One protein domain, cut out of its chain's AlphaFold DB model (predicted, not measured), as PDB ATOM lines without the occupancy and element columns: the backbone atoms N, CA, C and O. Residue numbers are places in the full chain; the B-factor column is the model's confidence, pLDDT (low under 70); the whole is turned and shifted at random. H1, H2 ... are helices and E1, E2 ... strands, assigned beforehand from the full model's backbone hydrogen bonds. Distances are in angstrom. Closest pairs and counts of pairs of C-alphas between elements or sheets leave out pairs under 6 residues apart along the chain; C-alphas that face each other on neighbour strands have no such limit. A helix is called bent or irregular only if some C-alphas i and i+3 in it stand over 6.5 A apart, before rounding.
ATOM      1  N   HIS A  78     -50.663 -37.996 -32.500       92.31
ATOM      2  CA  HIS A  78     -50.151 -38.773 -33.629       92.31
ATOM      3  C   HIS A  78     -48.762 -38.278 -34.083       92.31
ATOM      4  O   HIS A  78     -48.614 -37.407 -34.946       92.31
ATOM      5  N   SER A  79     -47.707 -38.863 -33.507       92.31
ATOM      6  CA  SER A  79     -46.299 -38.451 -33.691       92.31
ATOM      7  C   SER A  79     -45.871 -38.252 -35.153       92.31
ATOM      8  O   SER A  79     -45.232 -37.252 -35.487       92.31
ATOM      9  N   GLN A  80     -46.243 -39.169 -36.050       92.38
ATOM     10  CA  GLN A  80     -45.854 -39.095 -37.460       92.38
ATOM     11  C   GLN A  80     -46.560 -37.961 -38.208       92.38
ATOM     12  O   GLN A  80     -46.002 -37.448 -39.172       92.38
ATOM     13  N   ALA A  81     -47.754 -37.552 -37.768       95.44
ATOM     14  CA  ALA A  81     -48.482 -36.461 -38.411       95.44
ATOM     15  C   ALA A  81     -47.848 -35.114 -38.050       95.44
ATOM     16  O   ALA A  81     -47.611 -34.298 -38.936       95.44
ATOM     17  N   TRP A  82     -47.445 -34.925 -36.789       97.31
ATOM     18  CA  TRP A  82     -46.638 -33.772 -36.375       97.31
ATOM     19  C   TRP A  82     -45.320 -33.669 -37.148       97.31
ATOM     20  O   TRP A  82     -44.999 -32.611 -37.693       97.31
ATOM     21  N   ILE A  83     -44.575 -34.777 -37.251       95.75
ATOM     22  CA  ILE A  83     -43.312 -34.813 -38.001       95.75
ATOM     23  C   ILE A  83     -43.556 -34.527 -39.488       95.75
ATOM     24  O   ILE A  83     -42.860 -33.693 -40.065       95.75
ATOM     25  N   GLY A  84     -44.548 -35.176 -40.102       96.75
ATOM     26  CA  GLY A  84     -44.906 -34.978 -41.507       96.75
ATOM     27  C   GLY A  84     -45.297 -33.532 -41.811       96.75
ATOM     28  O   GLY A  84     -44.771 -32.932 -42.750       96.75
ATOM     29  N   LYS A  85     -46.128 -32.924 -40.956       98.19
ATOM     30  CA  LYS A  85     -46.510 -31.507 -41.036       98.19
ATOM     31  C   LYS A  85     -45.290 -30.585 -40.932       98.19
ATOM     32  O   LYS A  85     -45.148 -29.655 -41.726       98.19
ATOM     33  N   GLY A  86     -44.363 -30.883 -40.016       98.06
ATOM     34  CA  GLY A  86     -43.091 -30.170 -39.884       98.06
ATOM     35  C   GLY A  86     -42.219 -30.253 -41.137       98.06
ATOM     36  O   GLY A  86     -41.743 -29.232 -41.632       98.06
ATOM     37  N   LEU A  87     -42.060 -31.450 -41.704       97.88
ATOM     38  CA  LEU A  87     -41.312 -31.645 -42.947       97.88
ATOM     39  C   LEU A  87     -41.949 -30.897 -44.125       97.88
ATOM     40  O   LEU A  87     -41.223 -30.299 -44.918       97.88
ATOM     41  N   CYS A  88     -43.281 -30.857 -44.214       98.19
ATOM     42  CA  CYS A  88     -43.983 -30.046 -45.211       98.19
ATOM     43  C   CYS A  88     -43.633 -28.555 -45.068       98.19
ATOM     44  O   CYS A  88     -43.292 -27.917 -46.063       98.19
ATOM     45  N   ALA A  89     -43.636 -28.006 -43.845       97.31
ATOM     46  CA  ALA A  89     -43.214 -26.624 -43.592       97.31
ATOM     47  C   ALA A  89     -41.779 -26.365 -44.085       97.31
ATOM     48  O   ALA A  89     -41.529 -25.407 -44.819       97.31
ATOM     49  N   GLY A  90     -40.845 -27.268 -43.776       97.19
ATOM     50  CA  GLY A  90     -39.474 -27.191 -44.284       97.19
ATOM     51  C   GLY A  90     -39.394 -27.243 -45.816       97.19
ATOM     52  O   GLY A  90     -38.692 -26.440 -46.428       97.19
ATOM     53  N   ARG A  91     -40.154 -28.132 -46.467       96.94
ATOM     54  CA  ARG A  91     -40.192 -28.270 -47.936       96.94
ATOM     55  C   ARG A  91     -40.765 -27.043 -48.653       96.94
ATOM     56  O   ARG A  91     -40.270 -26.703 -49.732       96.94
ATOM     57  N   MET A  92     -41.735 -26.373 -48.028       95.06
ATOM     58  CA  MET A  92     -42.332 -25.105 -48.468       95.06
ATOM     59  C   MET A  92     -41.471 -23.872 -48.144       95.06
ATOM     60  O   MET A  92     -41.885 -22.746 -48.410       95.06
ATOM     61  N   SER A  93     -40.293 -24.047 -47.536       91.56
ATOM     62  CA  SER A  93     -39.385 -22.928 -47.280       91.56
ATOM     63  C   SER A  93     -38.747 -22.425 -48.574       91.56
ATOM     64  O   SER A  93     -38.282 -23.206 -49.412       91.56
ATOM     65  N   GLU A  94     -38.658 -21.103 -48.668       87.00
ATOM     66  CA  GLU A  94     -37.966 -20.373 -49.728       87.00
ATOM     67  C   GLU A  94     -36.823 -19.547 -49.124       87.00
ATOM     68  O   GLU A  94     -36.822 -19.255 -47.927       87.00
ATOM     69  N   THR A  95     -35.844 -19.132 -49.933       81.56
ATOM     70  CA  THR A  95     -34.635 -18.441 -49.432       81.56
ATOM     71  C   THR A  95     -34.919 -17.137 -48.682       81.56
ATOM     72  O   THR A  95     -34.088 -16.698 -47.896       81.56
ATOM     73  N   ASP A  96     -36.069 -16.508 -48.932       78.94
ATOM     74  CA  ASP A  96     -36.505 -15.274 -48.262       78.94
ATOM     75  C   ASP A  96     -37.548 -15.503 -47.167       78.94
ATOM     76  O   ASP A  96     -37.881 -14.583 -46.424       78.94
ATOM     77  N   TYR A  97     -38.089 -16.718 -47.083       86.88
ATOM     78  CA  TYR A  97     -39.132 -17.076 -46.137       86.88
ATOM     79  C   TYR A  97     -38.906 -18.506 -45.654       86.88
ATOM     80  O   TYR A  97     -39.478 -19.479 -46.152       86.88
ATOM     81  N   LEU A  98     -37.996 -18.621 -44.689       86.31
ATOM     82  CA  LEU A  98     -37.647 -19.883 -44.057       86.31
ATOM     83  C   LEU A  98     -38.712 -20.247 -43.020       86.31
ATOM     84  O   LEU A  98     -38.864 -19.571 -42.006       86.31
ATOM     85  N   ARG A  99     -39.393 -21.375 -43.218       94.94
ATOM     86  CA  ARG A  99     -40.339 -21.955 -42.250       94.94
ATOM     87  C   ARG A  99     -39.651 -22.965 -41.324       94.94
ATOM     88  O   ARG A  99     -40.280 -23.880 -40.802       94.94
ATOM     89  N   MET A 100     -38.345 -22.800 -41.098       94.12
ATOM     90  CA  MET A 100     -37.544 -23.725 -40.286       94.12
ATOM     91  C   MET A 100     -37.960 -23.724 -38.820       94.12
ATOM     92  O   MET A 100     -37.984 -24.775 -38.195       94.12
ATOM     93  N   HIS A 101     -38.350 -22.566 -38.282       93.94
ATOM     94  CA  HIS A 101     -38.862 -22.491 -36.916       93.94
ATOM     95  C   HIS A 101     -40.140 -23.324 -36.733       93.94
ATOM     96  O   HIS A 101     -40.285 -24.036 -35.738       93.94
ATOM     97  N   GLU A 102     -41.052 -23.249 -37.706       96.38
ATOM     98  CA  GLU A 102     -42.275 -24.052 -37.724       96.38
ATOM     99  C   GLU A 102     -41.928 -25.539 -37.839       96.38
ATOM    100  O   GLU A 102     -42.382 -26.335 -37.020       96.38
ATOM    101  N   MET A 103     -41.054 -25.903 -38.784       97.94
ATOM    102  CA  MET A 103     -40.554 -27.270 -38.940       97.94
ATOM    103  C   MET A 103     -39.984 -27.821 -37.626       97.94
ATOM    104  O   MET A 103     -40.401 -28.890 -37.183       97.94
ATOM    105  N   ASP A 104     -39.068 -27.094 -36.984       95.69
ATOM    106  CA  ASP A 104     -38.413 -27.514 -35.743       95.69
ATOM    107  C   ASP A 104     -39.416 -27.702 -34.603       95.69
ATOM    108  O   ASP A 104     -39.336 -28.681 -33.861       95.69
ATOM    109  N   THR A 105     -40.375 -26.783 -34.476       97.12
ATOM    110  CA  THR A 105     -41.409 -26.834 -33.436       97.12
ATOM    111  C   THR A 105     -42.309 -28.052 -33.618       97.12
ATOM    112  O   THR A 105     -42.517 -28.807 -32.671       97.12
ATOM    113  N   LEU A 106     -42.785 -28.290 -34.843       97.50
ATOM    114  CA  LEU A 106     -43.663 -29.417 -35.165       97.50
ATOM    115  C   LEU A 106     -42.939 -30.764 -35.041       97.50
ATOM    116  O   LEU A 106     -43.487 -31.715 -34.486       97.50
ATOM    117  N   ILE A 107     -41.685 -30.849 -35.498       95.38
ATOM    118  CA  ILE A 107     -40.873 -32.060 -35.335       95.38
ATOM    119  C   ILE A 107     -40.627 -32.329 -33.851       95.38
ATOM    120  O   ILE A 107     -40.776 -33.468 -33.416       95.38
ATOM    121  N   LYS A 108     -40.281 -31.307 -33.060       94.31
ATOM    122  CA  LYS A 108     -40.075 -31.451 -31.614       94.31
ATOM    123  C   LYS A 108     -41.333 -31.968 -30.913       94.31
ATOM    124  O   LYS A 108     -41.213 -32.853 -30.067       94.31
ATOM    125  N   GLU A 109     -42.506 -31.461 -31.284       95.38
ATOM    126  CA  GLU A 109     -43.781 -31.935 -30.740       95.38
ATOM    127  C   GLU A 109     -44.012 -33.410 -31.088       95.38
ATOM    128  O   GLU A 109     -44.190 -34.240 -30.196       95.38
ATOM    129  N   GLY A 110     -43.872 -33.780 -32.364       93.50
ATOM    130  CA  GLY A 110     -44.041 -35.165 -32.804       93.50
ATOM    131  C   GLY A 110     -43.061 -36.136 -32.146       93.50
ATOM    132  O   GLY A 110     -43.448 -37.238 -31.760       93.50
ATOM    133  N   LEU A 111     -41.808 -35.713 -31.949       90.81
ATOM    134  CA  LEU A 111     -40.791 -36.465 -31.213       90.81
ATOM    135  C   LEU A 111     -41.179 -36.706 -29.747       90.81
ATOM    136  O   LEU A 111     -40.858 -37.764 -29.207       90.81
ATOM    137  N   SER A 112     -41.869 -35.755 -29.110       91.75
ATOM    138  CA  SER A 112     -42.270 -35.851 -27.701       91.75
ATOM    139  C   SER A 112     -43.313 -36.947 -27.440       91.75
ATOM    140  O   SER A 112     -43.386 -37.484 -26.335       91.75
ATOM    141  N   HIS A 113     -44.084 -37.329 -28.463       90.50
ATOM    142  CA  HIS A 113     -45.119 -38.362 -28.369       90.50
ATOM    143  C   HIS A 113     -44.608 -39.785 -28.658       90.50
ATOM    144  O   HIS A 113     -45.349 -40.760 -28.504       90.50
ATOM    145  N   ILE A 114     -43.342 -39.946 -29.058       86.25
ATOM    146  CA  ILE A 114     -42.759 -41.263 -29.341       86.25
ATOM    147  C   ILE A 114     -42.377 -41.942 -28.019       86.25
ATOM    148  O   ILE A 114     -41.340 -41.657 -27.426       86.25
ATOM    149  N   LYS A 115     -43.216 -42.886 -27.571       75.94
ATOM    150  CA  LYS A 115     -43.032 -43.627 -26.306       75.94
ATOM    151  C   LYS A 115     -41.771 -44.499 -26.271       75.94
ATOM    152  O   LYS A 115     -41.235 -44.745 -25.196       75.94
ATOM    153  N   ASP A 116     -41.313 -44.981 -27.426       67.62
ATOM    154  CA  ASP A 116     -40.120 -45.824 -27.543       67.62
ATOM    155  C   ASP A 116     -39.298 -45.428 -28.779       67.62
ATOM    156  O   ASP A 116     -39.405 -46.022 -29.854       67.62
ATOM    157  N   ILE A 117     -38.469 -44.391 -28.613       61.59
ATOM    158  CA  ILE A 117     -37.567 -43.868 -29.656       61.59
ATOM    159  C   ILE A 117     -36.634 -44.964 -30.203       61.59
ATOM    160  O   ILE A 117     -36.200 -44.878 -31.349       61.59
ATOM    161  N   SER A 118     -36.344 -46.010 -29.418       56.84
ATOM    162  CA  SER A 118     -35.420 -47.084 -29.800       56.84
ATOM    163  C   SER A 118     -36.018 -48.103 -30.776       56.84
ATOM    164  O   SER A 118     -35.277 -48.732 -31.529       56.84
ATOM    165  N   LYS A 119     -37.351 -48.246 -30.804       49.25
ATOM    166  CA  LYS A 119     -38.058 -49.179 -31.700       49.25
ATOM    167  C   LYS A 119     -38.409 -48.589 -33.059       49.25
ATOM    168  O   LYS A 119     -38.856 -49.318 -33.943       49.25
ATOM    169  N   PHE A 120     -38.239 -47.283 -33.231       52.59
ATOM    170  CA  PHE A 120     -38.684 -46.586 -34.424       52.59
ATOM    171  C   PHE A 120     -37.464 -46.206 -35.274       52.59
ATOM    172  O   PHE A 120     -36.718 -45.278 -34.966       52.59
ATOM    173  N   ASP A 121     -37.270 -46.907 -36.392       60.50
ATOM    174  CA  ASP A 121     -36.224 -46.626 -37.392       60.50
ATOM    175  C   ASP A 121     -36.586 -45.409 -38.282       60.50
ATOM    176  O   ASP A 121     -36.462 -45.416 -39.507       60.50
ATOM    177  N   TYR A 122     -37.128 -44.345 -37.676       67.94
ATOM    178  CA  TYR A 122     -37.425 -43.088 -38.380       67.94
ATOM    179  C   TYR A 122     -36.241 -42.147 -38.378       67.94
ATOM    180  O   TYR A 122     -36.145 -41.313 -39.271       67.94
ATOM    181  N   LYS A 123     -35.356 -42.246 -37.383       76.69
ATOM    182  CA  LYS A 123     -34.312 -41.247 -37.171       76.69
ATOM    183  C   LYS A 123     -33.423 -41.063 -38.414       76.69
ATOM    184  O   LYS A 123     -33.219 -39.910 -38.793       76.69
ATOM    185  N   PRO A 124     -32.980 -42.122 -39.127       83.88
ATOM    186  CA  PRO A 124     -32.239 -41.952 -40.377       83.88
ATOM    187  C   PRO A 124     -33.063 -41.284 -41.488       83.88
ATOM    188  O   PRO A 124     -32.557 -40.390 -42.162       83.88
ATOM    189  N   LYS A 125     -34.337 -41.670 -41.654       85.94
ATOM    190  CA  LYS A 125     -35.235 -41.100 -42.677       85.94
ATOM    191  C   LYS A 125     -35.527 -39.624 -42.415       85.94
ATOM    192  O   LYS A 125     -35.372 -38.809 -43.315       85.94
ATOM    193  N   LEU A 126     -35.877 -39.279 -41.177       89.44
ATOM    194  CA  LEU A 126     -36.116 -37.908 -40.735       89.44
ATOM    195  C   LEU A 126     -34.889 -37.029 -40.981       89.44
ATOM    196  O   LEU A 126     -34.998 -35.960 -41.575       89.44
ATOM    197  N   ILE A 127     -33.710 -37.498 -40.567       90.25
ATOM    198  CA  ILE A 127     -32.460 -36.768 -40.781       90.25
ATOM    199  C   ILE A 127     -32.176 -36.583 -42.276       90.25
ATOM    200  O   ILE A 127     -31.757 -35.499 -42.675       90.25
ATOM    201  N   ASN A 128     -32.410 -37.607 -43.102       91.19
ATOM    202  CA  ASN A 128     -32.226 -37.502 -44.546       91.19
ATOM    203  C   ASN A 128     -33.172 -36.463 -45.170       91.19
ATOM    204  O   ASN A 128     -32.734 -35.642 -45.970       91.19
ATOM    205  N   GLU A 129     -34.446 -36.444 -44.776       93.50
ATOM    206  CA  GLU A 129     -35.406 -35.441 -45.252       93.50
ATOM    207  C   GLU A 129     -34.990 -34.017 -44.864       93.50
ATOM    208  O   GLU A 129     -34.969 -33.125 -45.714       93.50
ATOM    209  N   ILE A 130     -34.568 -33.816 -43.613       95.19
ATOM    210  CA  ILE A 130     -34.033 -32.536 -43.130       95.19
ATOM    211  C   ILE A 130     -32.799 -32.128 -43.937       95.19
ATOM    212  O   ILE A 130     -32.711 -30.992 -44.401       95.19
ATOM    213  N   TYR A 131     -31.859 -33.051 -44.153       94.94
ATOM    214  CA  TYR A 131     -30.683 -32.805 -44.984       94.94
ATOM    215  C   TYR A 131     -31.078 -32.329 -46.388       94.94
ATOM    216  O   TYR A 131     -30.549 -31.324 -46.861       94.94
ATOM    217  N   LEU A 132     -32.040 -32.991 -47.038       95.12
ATOM    218  CA  LEU A 132     -32.509 -32.610 -48.373       95.12
ATOM    219  C   LEU A 132     -33.152 -31.214 -48.391       95.12
ATOM    220  O   LEU A 132     -32.924 -30.457 -49.336       95.12
ATOM    221  N   ILE A 133     -33.917 -30.860 -47.355       96.19
ATOM    222  CA  ILE A 133     -34.522 -29.529 -47.193       96.19
ATOM    223  C   ILE A 133     -33.432 -28.453 -47.085       96.19
ATOM    224  O   ILE A 133     -33.412 -27.505 -47.875       96.19
ATOM    225  N   TYR A 134     -32.479 -28.621 -46.164       96.25
ATOM    226  CA  TYR A 134     -31.387 -27.662 -45.981       96.25
ATOM    227  C   TYR A 134     -30.494 -27.564 -47.218       96.25
ATOM    228  O   TYR A 134     -30.115 -26.463 -47.617       96.25
ATOM    229  N   ASN A 135     -30.187 -28.690 -47.863       93.94
ATOM    230  CA  ASN A 135     -29.338 -28.717 -49.048       93.94
ATOM    231  C   ASN A 135     -30.015 -28.040 -50.255       93.94
ATOM    232  O   ASN A 135     -29.341 -27.334 -51.005       93.94
ATOM    233  N   LYS A 136     -31.342 -28.176 -50.435       95.06
ATOM    234  CA  LYS A 136     -32.106 -27.427 -51.458       95.06
ATOM    235  C   LYS A 136     -31.865 -25.921 -51.309       95.06
ATOM    236  O   LYS A 136     -31.445 -25.268 -52.264       95.06
ATOM    237  N   ILE A 137     -32.082 -25.394 -50.107       93.25
ATOM    238  CA  ILE A 137     -32.005 -23.954 -49.819       93.25
ATOM    239  C   ILE A 137     -30.560 -23.462 -49.883       93.25
ATOM    240  O   ILE A 137     -30.277 -22.449 -50.524       93.25
ATOM    241  N   TYR A 138     -29.624 -24.216 -49.302       94.00
ATOM    242  CA  TYR A 138     -28.193 -23.948 -49.423       94.00
ATOM    243  C   TYR A 138     -27.776 -23.811 -50.892       94.00
ATOM    244  O   TYR A 138     -27.108 -22.841 -51.250       94.00
ATOM    245  N   ASN A 139     -28.196 -24.737 -51.758       91.94
ATOM    246  CA  ASN A 139     -27.850 -24.696 -53.175       91.94
ATOM    247  C   ASN A 139     -28.454 -23.472 -53.873       91.94
ATOM    248  O   ASN A 139     -27.737 -22.791 -54.607       91.94
ATOM    249  N   GLN A 140     -29.722 -23.139 -53.607       89.62
ATOM    250  CA  GLN A 140     -30.355 -21.926 -54.143       89.62
ATOM    251  C   GLN A 140     -29.546 -20.665 -53.789       89.62
ATOM    252  O   GLN A 140     -29.210 -19.875 -54.676       89.62
ATOM    253  N   ILE A 141     -29.147 -20.513 -52.522       88.88
ATOM    254  CA  ILE A 141     -28.339 -19.372 -52.063       88.88
ATOM    255  C   ILE A 141     -26.931 -19.411 -52.676       88.88
ATOM    256  O   ILE A 141     -26.404 -18.388 -53.125       88.88
ATOM    257  N   ASN A 142     -26.299 -20.587 -52.723       88.31
ATOM    258  CA  ASN A 142     -24.944 -20.762 -53.241       88.31
ATOM    259  C   ASN A 142     -24.840 -20.337 -54.715       88.31
ATOM    260  O   ASN A 142     -23.955 -19.547 -55.060       88.31
ATOM    261  N   PHE A 143     -25.770 -20.794 -55.562       86.88
ATOM    262  CA  PHE A 143     -25.784 -20.488 -56.996       86.88
ATOM    263  C   PHE A 143     -26.156 -19.038 -57.313       86.88
ATOM    264  O   PHE A 143     -25.750 -18.520 -58.359       86.88
ATOM    265  N   TRP A 144     -26.870 -18.356 -56.418       85.19
ATOM    266  CA  TRP A 144     -27.184 -16.948 -56.602       85.19
ATOM    267  C   TRP A 144     -25.926 -16.070 -56.512       85.19
ATOM    268  O   TRP A 144     -25.161 -16.118 -55.542       85.19
ATOM    269  N   LYS A 145     -25.693 -15.251 -57.544       85.19
ATOM    270  CA  LYS A 145     -24.542 -14.341 -57.629       85.19
ATOM    271  C   LYS A 145     -24.993 -12.906 -57.363       85.19
ATOM    272  O   LYS A 145     -25.730 -12.363 -58.189       85.19
ATOM    273  N   PRO A 146     -24.540 -12.272 -56.270       80.75
ATOM    274  CA  PRO A 146     -24.878 -10.883 -56.010       80.75
ATOM    275  C   PRO A 146     -24.244  -9.975 -57.069       80.75
ATOM    276  O   PRO A 146     -23.090 -10.165 -57.464       80.75
ATOM    277  N   VAL A 147     -25.009  -8.991 -57.540       82.38
ATOM    278  CA  VAL A 147     -24.560  -8.004 -58.541       82.38
ATOM    279  C   VAL A 147     -24.100  -6.692 -57.906       82.38
ATOM    280  O   VAL A 147     -23.411  -5.904 -58.547       82.38
ATOM    281  N   ASP A 148     -24.435  -6.481 -56.637       81.38
ATOM    282  CA  ASP A 148     -24.118  -5.295 -55.856       81.38
ATOM    283  C   ASP A 148     -23.857  -5.657 -54.380       81.38
ATOM    284  O   ASP A 148     -23.838  -6.828 -53.984       81.38
ATOM    285  N   ARG A 149     -23.596  -4.631 -53.562       80.69
ATOM    286  CA  ARG A 149     -23.333  -4.784 -52.126       80.69
ATOM    287  C   ARG A 149     -24.571  -5.249 -51.354       80.69
ATOM    288  O   ARG A 149     -24.433  -6.108 -50.493       80.69
ATOM    289  N   ILE A 150     -25.748  -4.725 -51.691       85.56
ATOM    290  CA  ILE A 150     -27.011  -5.057 -51.017       85.56
ATOM    291  C   ILE A 150     -27.337  -6.541 -51.214       85.56
ATOM    292  O   ILE A 150     -27.669  -7.245 -50.266       85.56
ATOM    293  N   GLY A 151     -27.183  -7.048 -52.435       86.44
ATOM    294  CA  GLY A 151     -27.370  -8.458 -52.740       86.44
ATOM    295  C   GLY A 151     -26.363  -9.346 -52.013       86.44
ATOM    296  O   GLY A 151     -26.722 -10.409 -51.521       86.44
ATOM    297  N   TYR A 152     -25.105  -8.914 -51.893       84.88
ATOM    298  CA  TYR A 152     -24.119  -9.651 -51.103       84.88
ATOM    299  C   TYR A 152     -24.511  -9.711 -49.621       84.88
ATOM    300  O   TYR A 152     -24.492 -10.790 -49.038       84.88
ATOM    301  N   GLU A 153     -24.911  -8.582 -49.034       84.88
ATOM    302  CA  GLU A 153     -25.361  -8.513 -47.638       84.88
ATOM    303  C   GLU A 153     -26.594  -9.404 -47.411       84.88
ATOM    304  O   GLU A 153     -26.609 -10.188 -46.465       84.88
ATOM    305  N   ARG A 154     -27.564  -9.400 -48.337       88.19
ATOM    306  CA  ARG A 154     -28.713 -10.323 -48.312       88.19
ATOM    307  C   ARG A 154     -28.285 -11.789 -48.388       88.19
ATOM    308  O   ARG A 154     -28.806 -12.602 -47.635       88.19
ATOM    309  N   LYS A 155     -27.328 -12.131 -49.260       89.12
ATOM    310  CA  LYS A 155     -26.807 -13.505 -49.380       89.12
ATOM    311  C   LYS A 155     -26.200 -13.974 -48.063       89.12
ATOM    312  O   LYS A 155     -26.448 -15.097 -47.639       89.12
ATOM    313  N   VAL A 156     -25.384 -13.122 -47.444       88.12
ATOM    314  CA  VAL A 156     -24.756 -13.422 -46.155       88.12
ATOM    315  C   VAL A 156     -25.829 -13.605 -45.088       88.12
ATOM    316  O   VAL A 156     -25.807 -14.630 -44.421       88.12
ATOM    317  N   GLN A 157     -26.810 -12.702 -44.994       88.88
ATOM    318  CA  GLN A 157     -27.903 -12.822 -44.025       88.88
ATOM    319  C   GLN A 157     -28.670 -14.143 -44.176       88.88
ATOM    320  O   GLN A 157     -28.837 -14.861 -43.198       88.88
ATOM    321  N   GLN A 158     -29.041 -14.526 -45.403       91.94
ATOM    322  CA  GLN A 158     -29.717 -15.803 -45.664       91.94
ATOM    323  C   GLN A 158     -28.881 -17.014 -45.217       91.94
ATOM    324  O   GLN A 158     -29.428 -17.993 -44.714       91.94
ATOM    325  N   LEU A 159     -27.553 -16.972 -45.388       93.81
ATOM    326  CA  LEU A 159     -26.659 -18.030 -44.908       93.81
ATOM    327  C   LEU A 159     -26.544 -18.040 -43.377       93.81
ATOM    328  O   LEU A 159     -26.500 -19.119 -42.789       93.81
ATOM    329  N   GLU A 160     -26.485 -16.869 -42.736       93.19
ATOM    330  CA  GLU A 160     -26.473 -16.748 -41.273       93.19
ATOM    331  C   GLU A 160     -27.758 -17.331 -40.668       93.19
ATOM    332  O   GLU A 160     -27.681 -18.156 -39.753       93.19
ATOM    333  N   ASP A 161     -28.917 -16.978 -41.231       92.62
ATOM    334  CA  ASP A 161     -30.225 -17.492 -40.815       92.62
ATOM    335  C   ASP A 161     -30.295 -19.012 -41.010       92.62
ATOM    336  O   ASP A 161     -30.686 -19.751 -40.105       92.62
ATOM    337  N   LEU A 162     -29.832 -19.511 -42.162       95.81
ATOM    338  CA  LEU A 162     -29.792 -20.946 -42.436       95.81
ATOM    339  C   LEU A 162     -28.875 -21.698 -41.454       95.81
ATOM    340  O   LEU A 162     -29.233 -22.783 -41.000       95.81
ATOM    341  N   ASN A 163     -27.717 -21.131 -41.088       96.25
ATOM    342  CA  ASN A 163     -26.815 -21.710 -40.081       96.25
ATOM    343  C   ASN A 163     -27.453 -21.741 -38.685       96.25
ATOM    344  O   ASN A 163     -27.302 -22.726 -37.952       96.25
ATOM    345  N   TYR A 164     -28.152 -20.665 -38.316       95.75
ATOM    346  CA  TYR A 164     -28.870 -20.566 -37.051       95.75
ATOM    347  C   TYR A 164     -29.928 -21.667 -36.942       95.75
ATOM    348  O   TYR A 164     -29.895 -22.456 -35.994       95.75
ATOM    349  N   TYR A 165     -30.804 -21.776 -37.943       96.38
ATOM    350  CA  TYR A 165     -31.853 -22.790 -37.945       96.38
ATOM    351  C   TYR A 165     -31.285 -24.204 -38.004       96.38
ATOM    352  O   TYR A 165     -31.701 -25.042 -37.215       96.38
ATOM    353  N   LEU A 166     -30.262 -24.465 -38.827       96.25
ATOM    354  CA  LEU A 166     -29.647 -25.794 -38.887       96.25
ATOM    355  C   LEU A 166     -29.089 -26.221 -37.527       96.25
ATOM    356  O   LEU A 166     -29.243 -27.373 -37.124       96.25
ATOM    357  N   THR A 167     -28.488 -25.286 -36.788       95.19
ATOM    358  CA  THR A 167     -28.010 -25.550 -35.426       95.19
ATOM    359  C   THR A 167     -29.168 -25.942 -34.502       95.19
ATOM    360  O   THR A 167     -29.043 -26.917 -33.763       95.19
ATOM    361  N   LYS A 168     -30.315 -25.255 -34.588       94.62
ATOM    362  CA  LYS A 168     -31.525 -25.596 -33.821       94.62
ATOM    363  C   LYS A 168     -32.145 -26.924 -34.230       94.62
ATOM    364  O   LYS A 168     -32.415 -27.749 -33.359       94.62
ATOM    365  N   THR A 169     -32.262 -27.201 -35.521       94.31
ATOM    366  CA  THR A 169     -32.755 -28.490 -36.002       94.31
ATOM    367  C   THR A 169     -31.879 -29.646 -35.512       94.31
ATOM    368  O   THR A 169     -32.400 -30.669 -35.072       94.31
ATOM    369  N   MET A 170     -30.547 -29.493 -35.522       92.88
ATOM    370  CA  MET A 170     -29.615 -30.514 -35.016       92.88
ATOM    371  C   MET A 170     -29.769 -30.783 -33.509       92.88
ATOM    372  O   MET A 170     -29.612 -31.929 -33.079       92.88
ATOM    373  N   GLU A 171     -30.097 -29.758 -32.710       91.69
ATOM    374  CA  GLU A 171     -30.464 -29.919 -31.293       91.69
ATOM    375  C   GLU A 171     -31.751 -30.759 -31.161       91.69
ATOM    376  O   GLU A 171     -31.793 -31.689 -30.355       91.69
ATOM    377  N   VAL A 172     -32.767 -30.486 -31.992       89.94
ATOM    378  CA  VAL A 172     -34.072 -31.177 -31.973       89.94
ATOM    379  C   VAL A 172     -33.953 -32.651 -32.358       89.94
ATOM    380  O   VAL A 172     -34.465 -33.517 -31.651       89.94
ATOM    381  N   VAL A 173     -33.263 -32.976 -33.456       87.38
ATOM    382  CA  VAL A 173     -33.193 -34.364 -33.961       87.38
ATOM    383  C   VAL A 173     -32.092 -35.205 -33.321       87.38
ATOM    384  O   VAL A 173     -31.850 -36.347 -33.718       87.38
ATOM    385  N   GLY A 174     -31.440 -34.678 -32.288       75.88
ATOM    386  CA  GLY A 174     -30.518 -35.435 -31.459       75.88
ATOM    387  C   GLY A 174     -29.192 -35.737 -32.147       75.88
ATOM    388  O   GLY A 174     -28.817 -36.912 -32.266       75.88
ATOM    389  N   GLY A 175     -28.471 -34.674 -32.511       68.81
ATOM    390  CA  GLY A 175     -27.012 -34.658 -32.489       68.81
ATOM    391  C   GLY A 175     -26.300 -34.428 -33.820       68.81
ATOM    392  O   GLY A 175     -26.871 -34.081 -34.852       68.81
ATOM    393  N   ASP A 176     -24.989 -34.650 -33.748       81.50
ATOM    394  CA  ASP A 176     -23.975 -34.422 -34.775       81.50
ATOM    395  C   ASP A 176     -24.064 -35.446 -35.925       81.50
ATOM    396  O   ASP A 176     -23.162 -36.265 -36.133       81.50
ATOM    397  N   ASN A 177     -25.176 -35.475 -36.662       89.81
ATOM    398  CA  ASN A 177     -25.249 -36.268 -37.885       89.81
ATOM    399  C   ASN A 177     -24.215 -35.760 -38.906       89.81
ATOM    400  O   ASN A 177     -24.068 -34.555 -39.097       89.81
ATOM    401  N   LEU A 178     -23.504 -36.684 -39.560       90.94
ATOM    402  CA  LEU A 178     -22.394 -36.354 -40.456       90.94
ATOM    403  C   LEU A 178     -22.821 -35.465 -41.635       90.94
ATOM    404  O   LEU A 178     -22.130 -34.495 -41.935       90.94
ATOM    405  N   GLU A 179     -23.962 -35.745 -42.265       91.12
ATOM    406  CA  GLU A 179     -24.435 -34.981 -43.426       91.12
ATOM    407  C   GLU A 179     -24.924 -33.581 -43.031       91.12
ATOM    408  O   GLU A 179     -24.643 -32.596 -43.721       91.12
ATOM    409  N   LEU A 180     -25.570 -33.452 -41.869       93.69
ATOM    410  CA  LEU A 180     -25.949 -32.143 -41.321       93.69
ATOM    411  C   LEU A 180     -24.719 -31.326 -40.906       93.69
ATOM    412  O   LEU A 180     -24.646 -30.139 -41.214       93.69
ATOM    413  N   LEU A 181     -23.711 -31.958 -40.294       94.81
ATOM    414  CA  LEU A 181     -22.438 -31.308 -39.977       94.81
ATOM    415  C   LEU A 181     -21.719 -30.814 -41.237       94.81
ATOM    416  O   LEU A 181     -21.247 -29.679 -41.263       94.81
ATOM    417  N   LYS A 182     -21.644 -31.639 -42.290       93.50
ATOM    418  CA  LYS A 182     -21.057 -31.244 -43.581       93.50
ATOM    419  C   LYS A 182     -21.813 -30.073 -44.202       93.50
ATOM    420  O   LYS A 182     -21.191 -29.126 -44.678       93.50
ATOM    421  N   THR A 183     -23.143 -30.101 -44.145       94.38
ATOM    422  CA  THR A 183     -23.996 -29.001 -44.620       94.38
ATOM    423  C   THR A 183     -23.722 -27.718 -43.836       94.38
ATOM    424  O   THR A 183     -23.462 -26.676 -44.441       94.38
ATOM    425  N   LYS A 184     -23.659 -27.797 -42.500       96.31
ATOM    426  CA  LYS A 184     -23.294 -26.675 -41.628       96.31
ATOM    427  C   LYS A 184     -21.906 -26.122 -41.963       96.31
ATOM    428  O   LYS A 184     -21.748 -24.915 -42.135       96.31
ATOM    429  N   ALA A 185     -20.910 -26.992 -42.136       94.88
ATOM    430  CA  ALA A 185     -19.565 -26.586 -42.529       94.88
ATOM    431  C   ALA A 185     -19.565 -25.859 -43.884       94.88
ATOM    432  O   ALA A 185     -18.915 -24.828 -44.018       94.88
ATOM    433  N   ASN A 186     -20.321 -26.338 -44.874       93.31
ATOM    434  CA  ASN A 186     -20.436 -25.685 -46.179       93.31
ATOM    435  C   ASN A 186     -21.078 -24.291 -46.089       93.31
ATOM    436  O   ASN A 186     -20.568 -23.349 -46.698       93.31
ATOM    437  N   ILE A 187     -22.139 -24.135 -45.291       95.06
ATOM    438  CA  ILE A 187     -22.771 -22.831 -45.036       95.06
ATOM    439  C   ILE A 187     -21.757 -21.863 -44.408       95.06
ATOM    440  O   ILE A 187     -21.531 -20.775 -44.935       95.06
ATOM    441  N   LEU A 188     -21.080 -22.282 -43.335       93.75
ATOM    442  CA  LEU A 188     -20.073 -21.470 -42.644       93.75
ATOM    443  C   LEU A 188     -18.902 -21.087 -43.559       93.75
ATOM    444  O   LEU A 188     -18.434 -19.949 -43.533       93.75
ATOM    445  N   LYS A 189     -18.449 -22.007 -44.418       90.69
ATOM    446  CA  LYS A 189     -17.421 -21.728 -45.429       90.69
ATOM    447  C   LYS A 189     -17.867 -20.634 -46.396       90.69
ATOM    448  O   LYS A 189     -17.069 -19.745 -46.689       90.69
ATOM    449  N   LEU A 190     -19.118 -20.659 -46.865       90.12
ATOM    450  CA  LEU A 190     -19.650 -19.599 -47.726       90.12
ATOM    451  C   LEU A 190     -19.743 -18.254 -46.998       90.12
ATOM    452  O   LEU A 190     -19.328 -17.253 -47.577       90.12
ATOM    453  N   ILE A 191     -20.199 -18.232 -45.739       87.88
ATOM    454  CA  ILE A 191     -20.239 -17.009 -44.912       87.88
ATOM    455  C   ILE A 191     -18.840 -16.392 -44.790       87.88
ATOM    456  O   ILE A 191     -18.683 -15.179 -44.878       87.88
ATOM    457  N   LEU A 192     -17.809 -17.220 -44.609       85.81
ATOM    458  CA  LEU A 192     -16.426 -16.779 -44.396       85.81
ATOM    459  C   LEU A 192     -15.662 -16.460 -45.692       85.81
ATOM    460  O   LEU A 192     -14.533 -15.958 -45.623       85.81
ATOM    461  N   THR A 193     -16.227 -16.759 -46.866       83.31
ATOM    462  CA  THR A 193     -15.539 -16.607 -48.153       83.31
ATOM    463  C   THR A 193     -15.799 -15.223 -48.755       83.31
ATOM    464  O   THR A 193     -16.951 -14.866 -48.993       83.31
ATOM    465  N   PRO A 194     -14.750 -14.438 -49.072       77.94
ATOM    466  CA  PRO A 194     -14.916 -13.174 -49.782       77.94
ATOM    467  C   PRO A 194     -15.541 -13.373 -51.170       77.94
ATOM    468  O   PRO A 194     -15.144 -14.272 -51.914       77.94
ATOM    469  N   VAL A 195     -16.467 -12.496 -51.559       77.06
ATOM    470  CA  VAL A 195     -17.170 -12.572 -52.849       77.06
ATOM    471  C   VAL A 195     -16.741 -11.426 -53.754       77.06
ATOM    472  O   VAL A 195     -16.751 -10.260 -53.364       77.06
ATOM    473  N   SER A 196     -16.368 -11.749 -54.994       76.88
ATOM    474  CA  SER A 196     -16.099 -10.736 -56.014       76.88
ATOM    475  C   SER A 196     -17.392 -10.343 -56.723       76.88
ATOM    476  O   SER A 196     -18.049 -11.188 -57.327       76.88
ATOM    477  N   ILE A 197     -17.716  -9.052 -56.694       75.44
ATOM    478  CA  ILE A 197     -18.819  -8.443 -57.445       75.44
ATOM    479  C   ILE A 197     -18.274  -7.439 -58.463       75.44
ATOM    480  O   ILE A 197     -17.135  -6.987 -58.351       75.44
ATOM    481  N   THR A 198     -19.064  -7.088 -59.477       76.12
ATOM    482  CA  THR A 198     -18.676  -6.080 -60.478       76.12
ATOM    483  C   THR A 198     -19.530  -4.832 -60.306       76.12
ATOM    484  O   THR A 198     -20.712  -4.858 -60.619       76.12
ATOM    485  N   ILE A 199     -18.925  -3.735 -59.849       68.44
ATOM    486  CA  ILE A 199     -19.587  -2.437 -59.676       68.44
ATOM    487  C   ILE A 199     -19.058  -1.494 -60.755       68.44
ATOM    488  O   ILE A 199     -17.856  -1.234 -60.816       68.44
ATOM    489  N   SER A 200     -19.939  -0.996 -61.627       73.12
ATOM    490  CA  SER A 200     -19.579  -0.045 -62.695       73.12
ATOM    491  C   SER A 200     -18.389  -0.512 -63.556       73.12
ATOM    492  O   SER A 200     -17.487   0.258 -63.875       73.12
ATOM    493  N   GLY A 201     -18.347  -1.811 -63.878       74.44
ATOM    494  CA  GLY A 201     -17.272  -2.430 -64.666       74.44
ATOM    495  C   GLY A 201     -15.980  -2.739 -63.896       74.44
ATOM    496  O   GLY A 201     -15.079  -3.357 -64.460       74.44
ATOM    497  N   LYS A 202     -15.876  -2.375 -62.610       75.31
ATOM    498  CA  LYS A 202     -14.733  -2.705 -61.746       75.31
ATOM    499  C   LYS A 202     -15.060  -3.895 -60.851       75.31
ATOM    500  O   LYS A 202     -16.103  -3.925 -60.201       75.31
ATOM    501  N   LYS A 203     -14.153  -4.874 -60.791       78.44
ATOM    502  CA  LYS A 203     -14.249  -5.977 -59.827       78.44
ATOM    503  C   LYS A 203     -13.910  -5.464 -58.429       78.44
ATOM    504  O   LYS A 203     -12.800  -4.989 -58.202       78.44
ATOM    505  N   THR A 204     -14.846  -5.620 -57.508       76.50
ATOM    506  CA  THR A 204     -14.707  -5.295 -56.089       76.50
ATOM    507  C   THR A 204     -14.809  -6.583 -55.288       76.50
ATOM    508  O   THR A 204     -15.671  -7.416 -55.563       76.50
ATOM    509  N   LEU A 205     -13.924  -6.765 -54.312       78.56
ATOM    510  CA  LEU A 205     -13.972  -7.897 -53.392       78.56
ATOM    511  C   LEU A 205     -14.673  -7.459 -52.106       78.56
ATOM    512  O   LEU A 205     -14.227  -6.515 -51.452       78.56
ATOM    513  N   LEU A 206     -15.771  -8.125 -51.768       75.38
ATOM    514  CA  LEU A 206     -16.486  -7.928 -50.516       75.38
ATOM    515  C   LEU A 206     -16.064  -8.999 -49.522       75.38
ATOM    516  O   LEU A 206     -15.947 -10.174 -49.869       75.38
ATOM    517  N   TYR A 207     -15.806  -8.562 -48.296       75.50
ATOM    518  CA  TYR A 207     -15.377  -9.423 -47.207       75.50
ATOM    519  C   TYR A 207     -16.526  -9.635 -46.222       75.50
ATOM    520  O   TYR A 207     -17.391  -8.759 -46.104       75.50
ATOM    521  N   PRO A 208     -16.536 -10.767 -45.505       73.69
ATOM    522  CA  PRO A 208     -17.468 -10.982 -44.407       73.69
ATOM    523  C   PRO A 208     -17.297  -9.912 -43.327       73.69
ATOM    524  O   PRO A 208     -16.209  -9.344 -43.170       73.69
ATOM    525  N   ASP A 209     -18.363  -9.653 -42.571       77.88
ATOM    526  CA  ASP A 209     -18.315  -8.731 -41.440       77.88
ATOM    527  C   ASP A 209     -17.250  -9.187 -40.432       77.88
ATOM    528  O   ASP A 209     -17.303 -10.293 -39.889       77.88
ATOM    529  N   LYS A 210     -16.271  -8.315 -40.172       73.00
ATOM    530  CA  LYS A 210     -15.164  -8.593 -39.252       73.00
ATOM    531  C   LYS A 210     -15.640  -8.855 -37.828       73.00
ATOM    532  O   LYS A 210     -14.983  -9.613 -37.126       73.00
ATOM    533  N   THR A 211     -16.744  -8.242 -37.406       79.31
ATOM    534  CA  THR A 211     -17.259  -8.380 -36.037       79.31
ATOM    535  C   THR A 211     -17.794  -9.787 -35.769       79.31
ATOM    536  O   THR A 211     -17.619 -10.313 -34.673       79.31
ATOM    537  N   LYS A 212     -18.371 -10.431 -36.790       81.88
ATOM    538  CA  LYS A 212     -18.899 -11.802 -36.722       81.88
ATOM    539  C   LYS A 212     -17.922 -12.858 -37.247       81.88
ATOM    540  O   LYS A 212     -18.132 -14.052 -37.042       81.88
ATOM    541  N   PHE A 213     -16.845 -12.441 -37.917       81.62
ATOM    542  CA  PHE A 213     -15.892 -13.343 -38.567       81.62
ATOM    543  C   PHE A 213     -15.310 -14.386 -37.602       81.62
ATOM    544  O   PHE A 213     -15.310 -15.579 -37.909       81.62
ATOM    545  N   ASP A 214     -14.842 -13.956 -36.428       83.00
ATOM    546  CA  ASP A 214     -14.228 -14.860 -35.450       83.00
ATOM    547  C   ASP A 214     -15.242 -15.842 -34.854       83.00
ATOM    548  O   ASP A 214     -14.905 -17.005 -34.621       83.00
ATOM    549  N   TYR A 215     -16.492 -15.406 -34.678       89.06
ATOM    550  CA  TYR A 215     -17.591 -16.267 -34.245       89.06
ATOM    551  C   TYR A 215     -17.817 -17.411 -35.243       89.06
ATOM    552  O   TYR A 215     -17.693 -18.579 -34.873       89.06
ATOM    553  N   PHE A 216     -18.039 -17.095 -36.523       88.00
ATOM    554  CA  PHE A 216     -18.275 -18.116 -37.551       88.00
ATOM    555  C   PHE A 216     -17.049 -18.989 -37.816       88.00
ATOM    556  O   PHE A 216     -17.178 -20.187 -38.064       88.00
ATOM    557  N   LEU A 217     -15.839 -18.427 -37.730       88.50
ATOM    558  CA  LEU A 217     -14.614 -19.207 -37.868       88.50
ATOM    559  C   LEU A 217     -14.463 -20.221 -36.729       88.50
ATOM    560  O   LEU A 217     -13.994 -21.338 -36.958       88.50
ATOM    561  N   ASN A 218     -14.822 -19.846 -35.503       90.06
ATOM    562  CA  ASN A 218     -14.777 -20.764 -34.373       90.06
ATOM    563  C   ASN A 218     -15.875 -21.832 -34.467       90.06
ATOM    564  O   ASN A 218     -15.561 -23.004 -34.256       90.06
ATOM    565  N   ASP A 219     -17.097 -21.470 -34.875       93.25
ATOM    566  CA  ASP A 219     -18.180 -22.434 -35.142       93.25
ATOM    567  C   ASP A 219     -17.771 -23.441 -36.236       93.25
ATOM    568  O   ASP A 219     -17.955 -24.653 -36.092       93.25
ATOM    569  N   LEU A 220     -17.085 -22.976 -37.289       94.00
ATOM    570  CA  LEU A 220     -16.564 -23.845 -38.345       94.00
ATOM    571  C   LEU A 220     -15.515 -24.820 -37.812       94.00
ATOM    572  O   LEU A 220     -15.626 -26.016 -38.055       94.00
ATOM    573  N   LYS A 221     -14.528 -24.350 -37.039       92.81
ATOM    574  CA  LYS A 221     -13.504 -25.235 -36.448       92.81
ATOM    575  C   LYS A 221     -14.119 -26.316 -35.556       92.81
ATOM    576  O   LYS A 221     -13.671 -27.462 -35.586       92.81
ATOM    577  N   GLN A 222     -15.125 -25.958 -34.757       94.19
ATOM    578  CA  GLN A 222     -15.822 -26.911 -33.891       94.19
ATOM    579  C   GLN A 222     -16.604 -27.934 -34.718       94.19
ATOM    580  O   GLN A 222     -16.516 -29.134 -34.464       94.19
ATOM    581  N   THR A 223     -17.308 -27.466 -35.749       94.81
ATOM    582  CA  THR A 223     -18.044 -28.317 -36.690       94.81
ATOM    583  C   THR A 223     -17.100 -29.286 -37.415       94.81
ATOM    584  O   THR A 223     -17.346 -30.488 -37.421       94.81
ATOM    585  N   GLU A 224     -15.976 -28.811 -37.957       93.31
ATOM    586  CA  GLU A 224     -14.998 -29.649 -38.667       93.31
ATOM    587  C   GLU A 224     -14.299 -30.661 -37.750       93.31
ATOM    588  O   GLU A 224     -14.086 -31.803 -38.155       93.31
ATOM    589  N   SER A 225     -14.026 -30.296 -36.493       93.38
ATOM    590  CA  SER A 225     -13.516 -31.243 -35.489       93.38
ATOM    591  C   SER A 225     -14.494 -32.403 -35.266       93.38
ATOM    592  O   SER A 225     -14.085 -33.563 -35.235       93.38
ATOM    593  N   LYS A 226     -15.801 -32.115 -35.176       94.31
ATOM    594  CA  LYS A 226     -16.849 -33.142 -35.048       94.31
ATOM    595  C   LYS A 226     -16.965 -34.019 -36.296       94.31
ATOM    596  O   LYS A 226     -17.194 -35.221 -36.168       94.31
ATOM    597  N   ILE A 227     -16.784 -33.441 -37.487       93.50
ATOM    598  CA  ILE A 227     -16.733 -34.204 -38.742       93.50
ATOM    599  C   ILE A 227     -15.535 -35.152 -38.724       93.50
ATOM    600  O   ILE A 227     -15.719 -36.339 -38.960       93.50
ATOM    601  N   LYS A 228     -14.337 -34.673 -38.373       92.38
ATOM    602  CA  LYS A 228     -13.114 -35.493 -38.329       92.38
ATOM    603  C   LYS A 228     -13.202 -36.686 -37.385       92.38
ATOM    604  O   LYS A 228     -12.674 -37.745 -37.703       92.38
ATOM    605  N   LEU A 229     -13.892 -36.542 -36.253       93.50
ATOM    606  CA  LEU A 229     -14.139 -37.666 -35.342       93.50
ATOM    607  C   LEU A 229     -14.947 -38.796 -36.003       93.50
ATOM    608  O   LEU A 229     -14.801 -39.952 -35.622       93.50
ATOM    609  N   LYS A 230     -15.797 -38.469 -36.984       92.81
ATOM    610  CA  LYS A 230     -16.648 -39.419 -37.721       92.81
ATOM    611  C   LYS A 230     -16.039 -39.841 -39.061       92.81
ATOM    612  O   LYS A 230     -16.274 -40.954 -39.511       92.81
ATOM    613  N   GLU A 231     -15.262 -38.962 -39.683       92.75
ATOM    614  CA  GLU A 231     -14.623 -39.137 -40.985       92.75
ATOM    615  C   GLU A 231     -13.185 -38.584 -40.931       92.75
ATOM    616  O   GLU A 231     -12.944 -37.432 -41.302       92.75
ATOM    617  N   PRO A 232     -12.201 -39.383 -40.470       88.44
ATOM    618  CA  PRO A 232     -10.823 -38.920 -40.264       88.44
ATOM    619  C   PRO A 232     -10.129 -38.349 -41.512       88.44
ATOM    620  O   PRO A 232      -9.190 -37.569 -41.383       88.44
ATOM    621  N   GLY A 233     -10.589 -38.716 -42.716       84.44
ATOM    622  CA  GLY A 233     -10.078 -38.206 -43.995       84.44
ATOM    623  C   GLY A 233     -10.596 -36.819 -44.399       84.44
ATOM    624  O   GLY A 233     -10.237 -36.329 -45.468       84.44
ATOM    625  N   TYR A 234     -11.443 -36.185 -43.584       84.75
ATOM    626  CA  TYR A 234     -12.025 -34.882 -43.895       84.75
ATOM    627  C   TYR A 234     -10.981 -33.747 -43.902       84.75
ATOM    628  O   TYR A 234     -10.223 -33.563 -42.943       84.75
ATOM    629  N   ILE A 235     -10.994 -32.945 -44.973       82.31
ATOM    630  CA  ILE A 235     -10.084 -31.809 -45.197       82.31
ATOM    631  C   ILE A 235     -10.677 -30.527 -44.589       82.31
ATOM    632  O   ILE A 235     -11.793 -30.124 -44.930       82.31
ATOM    633  N   GLU A 236      -9.920 -29.860 -43.715       78.12
ATOM    634  CA  GLU A 236     -10.360 -28.645 -43.013       78.12
ATOM    635  C   GLU A 236     -10.317 -27.393 -43.889       78.12
ATOM    636  O   GLU A 236      -9.540 -27.259 -44.836       78.12
ATOM    637  N   PHE A 237     -11.086 -26.380 -43.496       74.75
ATOM    638  CA  PHE A 237     -11.071 -25.075 -44.146       74.75
ATOM    639  C   PHE A 237      -9.720 -24.347 -44.047       74.75
ATOM    640  O   PHE A 237      -9.388 -23.528 -44.906       74.75
ATOM    641  N   LYS A 238      -8.906 -24.629 -43.019       64.50
ATOM    642  CA  LYS A 238      -7.561 -24.040 -42.887       64.50
ATOM    643  C   LYS A 238      -6.625 -24.473 -44.013       64.50
ATOM    644  O   LYS A 238      -5.863 -23.634 -44.494       64.50
ATOM    645  N   ASP A 239      -6.743 -25.710 -44.483       51.12
ATOM    646  CA  ASP A 239      -5.967 -26.212 -45.622       51.12
ATOM    647  C   ASP A 239      -6.325 -25.432 -46.898       51.12
ATOM    648  O   ASP A 239      -5.472 -25.132 -47.733       51.12
ATOM    649  N   TYR A 240      -7.571 -24.959 -46.984       47.25
ATOM    650  CA  TYR A 240      -8.042 -24.059 -48.034       47.25
ATOM    651  C   TYR A 240      -7.402 -22.663 -47.973       47.25
ATOM    652  O   TYR A 240      -7.095 -22.061 -49.004       47.25
ATOM    653  N   ARG A 241      -7.154 -22.149 -46.761       42.47
ATOM    654  CA  ARG A 241      -6.421 -20.891 -46.538       42.47
ATOM    655  C   ARG A 241      -4.919 -21.013 -46.782       42.47
ATOM    656  O   ARG A 241      -4.314 -20.005 -47.138       42.47
ATOM    657  N   GLY A 242      -4.333 -22.205 -46.658       33.19
ATOM    658  CA  GLY A 242      -2.932 -22.468 -47.014       33.19
ATOM    659  C   GLY A 242      -2.594 -22.082 -48.460       33.19
ATOM    660  O   GLY A 242      -1.482 -21.645 -48.730       33.19
ATOM    661  N   ASN A 243      -3.589 -22.104 -49.355       35.22
ATOM    662  CA  ASN A 243      -3.479 -21.641 -50.744       35.22
ATOM    663  C   ASN A 243      -3.962 -20.191 -50.979       35.22
ATOM    664  O   ASN A 243      -3.902 -19.694 -52.102       35.22
ATOM    665  N   LEU A 244      -4.441 -19.500 -49.938       35.28
ATOM    666  CA  LEU A 244      -4.845 -18.082 -49.951       35.28
ATOM    667  C   LEU A 244      -3.874 -17.177 -49.172       35.28
ATOM    668  O   LEU A 244      -4.011 -15.954 -49.204       35.28
ATOM    669  N   LEU A 245      -2.892 -17.755 -48.476       28.08
ATOM    670  CA  LEU A 245      -1.809 -17.041 -47.808       28.08
ATOM    671  C   LEU A 245      -0.758 -16.584 -48.827       28.08
ATOM    672  O   LEU A 245       0.363 -17.071 -48.846       28.08
ATOM    673  N   PHE A 246      -1.104 -15.593 -49.645       31.06
ATOM    674  CA  PHE A 246      -0.125 -14.631 -50.142       31.06
ATOM    675  C   PHE A 246      -0.729 -13.225 -50.165       31.06
ATOM    676  O   PHE A 246      -1.891 -13.031 -50.509       31.06
TER     677      PHE A 246
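This is residues 78 to 246 of the 402 residues of an uncharacterized protein of Bacteroidetes bacterium (UniProt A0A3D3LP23). An elongated bundle of five helices runs up and down, each against the one before it in the chain: the hairpin of H1 and H2 packs on parts of H3 and H4, and H5 packs on H3 and H4 too. H6 packs along H5, the small strand hairpin of E1 and E2 lies at one end of the long axis, near the first residues of H4, and residues 116 to 121 and 239 to 246 stick out. The printed part has 169 residues, with named elements in the order H1, H2, H3, H4, H5, E1, E2, H6, H7; the sheet E1 - E2 is antiparallel, and the class is mostly helix. The whole is compact, with a radius of gyration of the C-alphas of 17.8 A, and spans 59 by 35 by 24 A.

H1, residues 79 to 91, and H2, residues 100 to 112, form a helical hairpin at a shallow tilt of 13 degrees, with the C-alphas of Gly 86 and Met 103 closest at 4.0 A. H3, residues 123 to 143, touches H1 with residues 129 to 133 alone; the closest C-alphas are those of Arg 91 and Ile 133, 5.9 A apart. H4, residues 149 to 172, touches H2 with residues 165 to 172 alone, closest at Asp 104 and Thr 169, whose C-alphas are 5.7 A apart. H3 and H4 form a helical hairpin at 6 degrees, a shallow tilt, with the C-alphas of Ile 141 and Lys 155 closest at 6.6 A. H5, residues 178 to 192, touches H4 at a shallow tilt of 25 degrees, opposite ways; the C-alphas of Val 156 and Ile 191 are closest at 5.9 A. E1, residues 195 to 199, and E2, residues 202 to 206, are an antiparallel hairpin, with N 197 and O 204 at 2.9 A and N 204 and O 197 at 2.8 A, within hydrogen-bond range. H6, residues 210 to 230, touches H5, closest at the C-alphas of Ala 185 and Leu 220, 5.8 A apart; it is irregular, with C-alphas 211 and 214 7.2 A apart. H7, residues 237 to 242, is close to H5 but not clearly touching, with C-alphas 189 and 237 closest at 7.3 A. Each O i to N i+4 pair is within hydrogen-bond range in H1, H2, H3, H4, H5 and H7, and 14 of 17 are in H6.

H1 begins at C-alpha 79, (-46.299, -38.451, -33.691). H3 is 29.9 A long, H4 34.9 A and H6 30.9 A. H7 ends at C-alpha 242, (-2.932, -22.468, -47.014).

The two C-alphas farthest apart, those of Lys 115 and Gly 201, are 61.9 A apart. The printed part has no cut, and no link is long. Low confidence, pLDDT under 70, falls on residues 116 to 122, 175, 199 and 238 to 246.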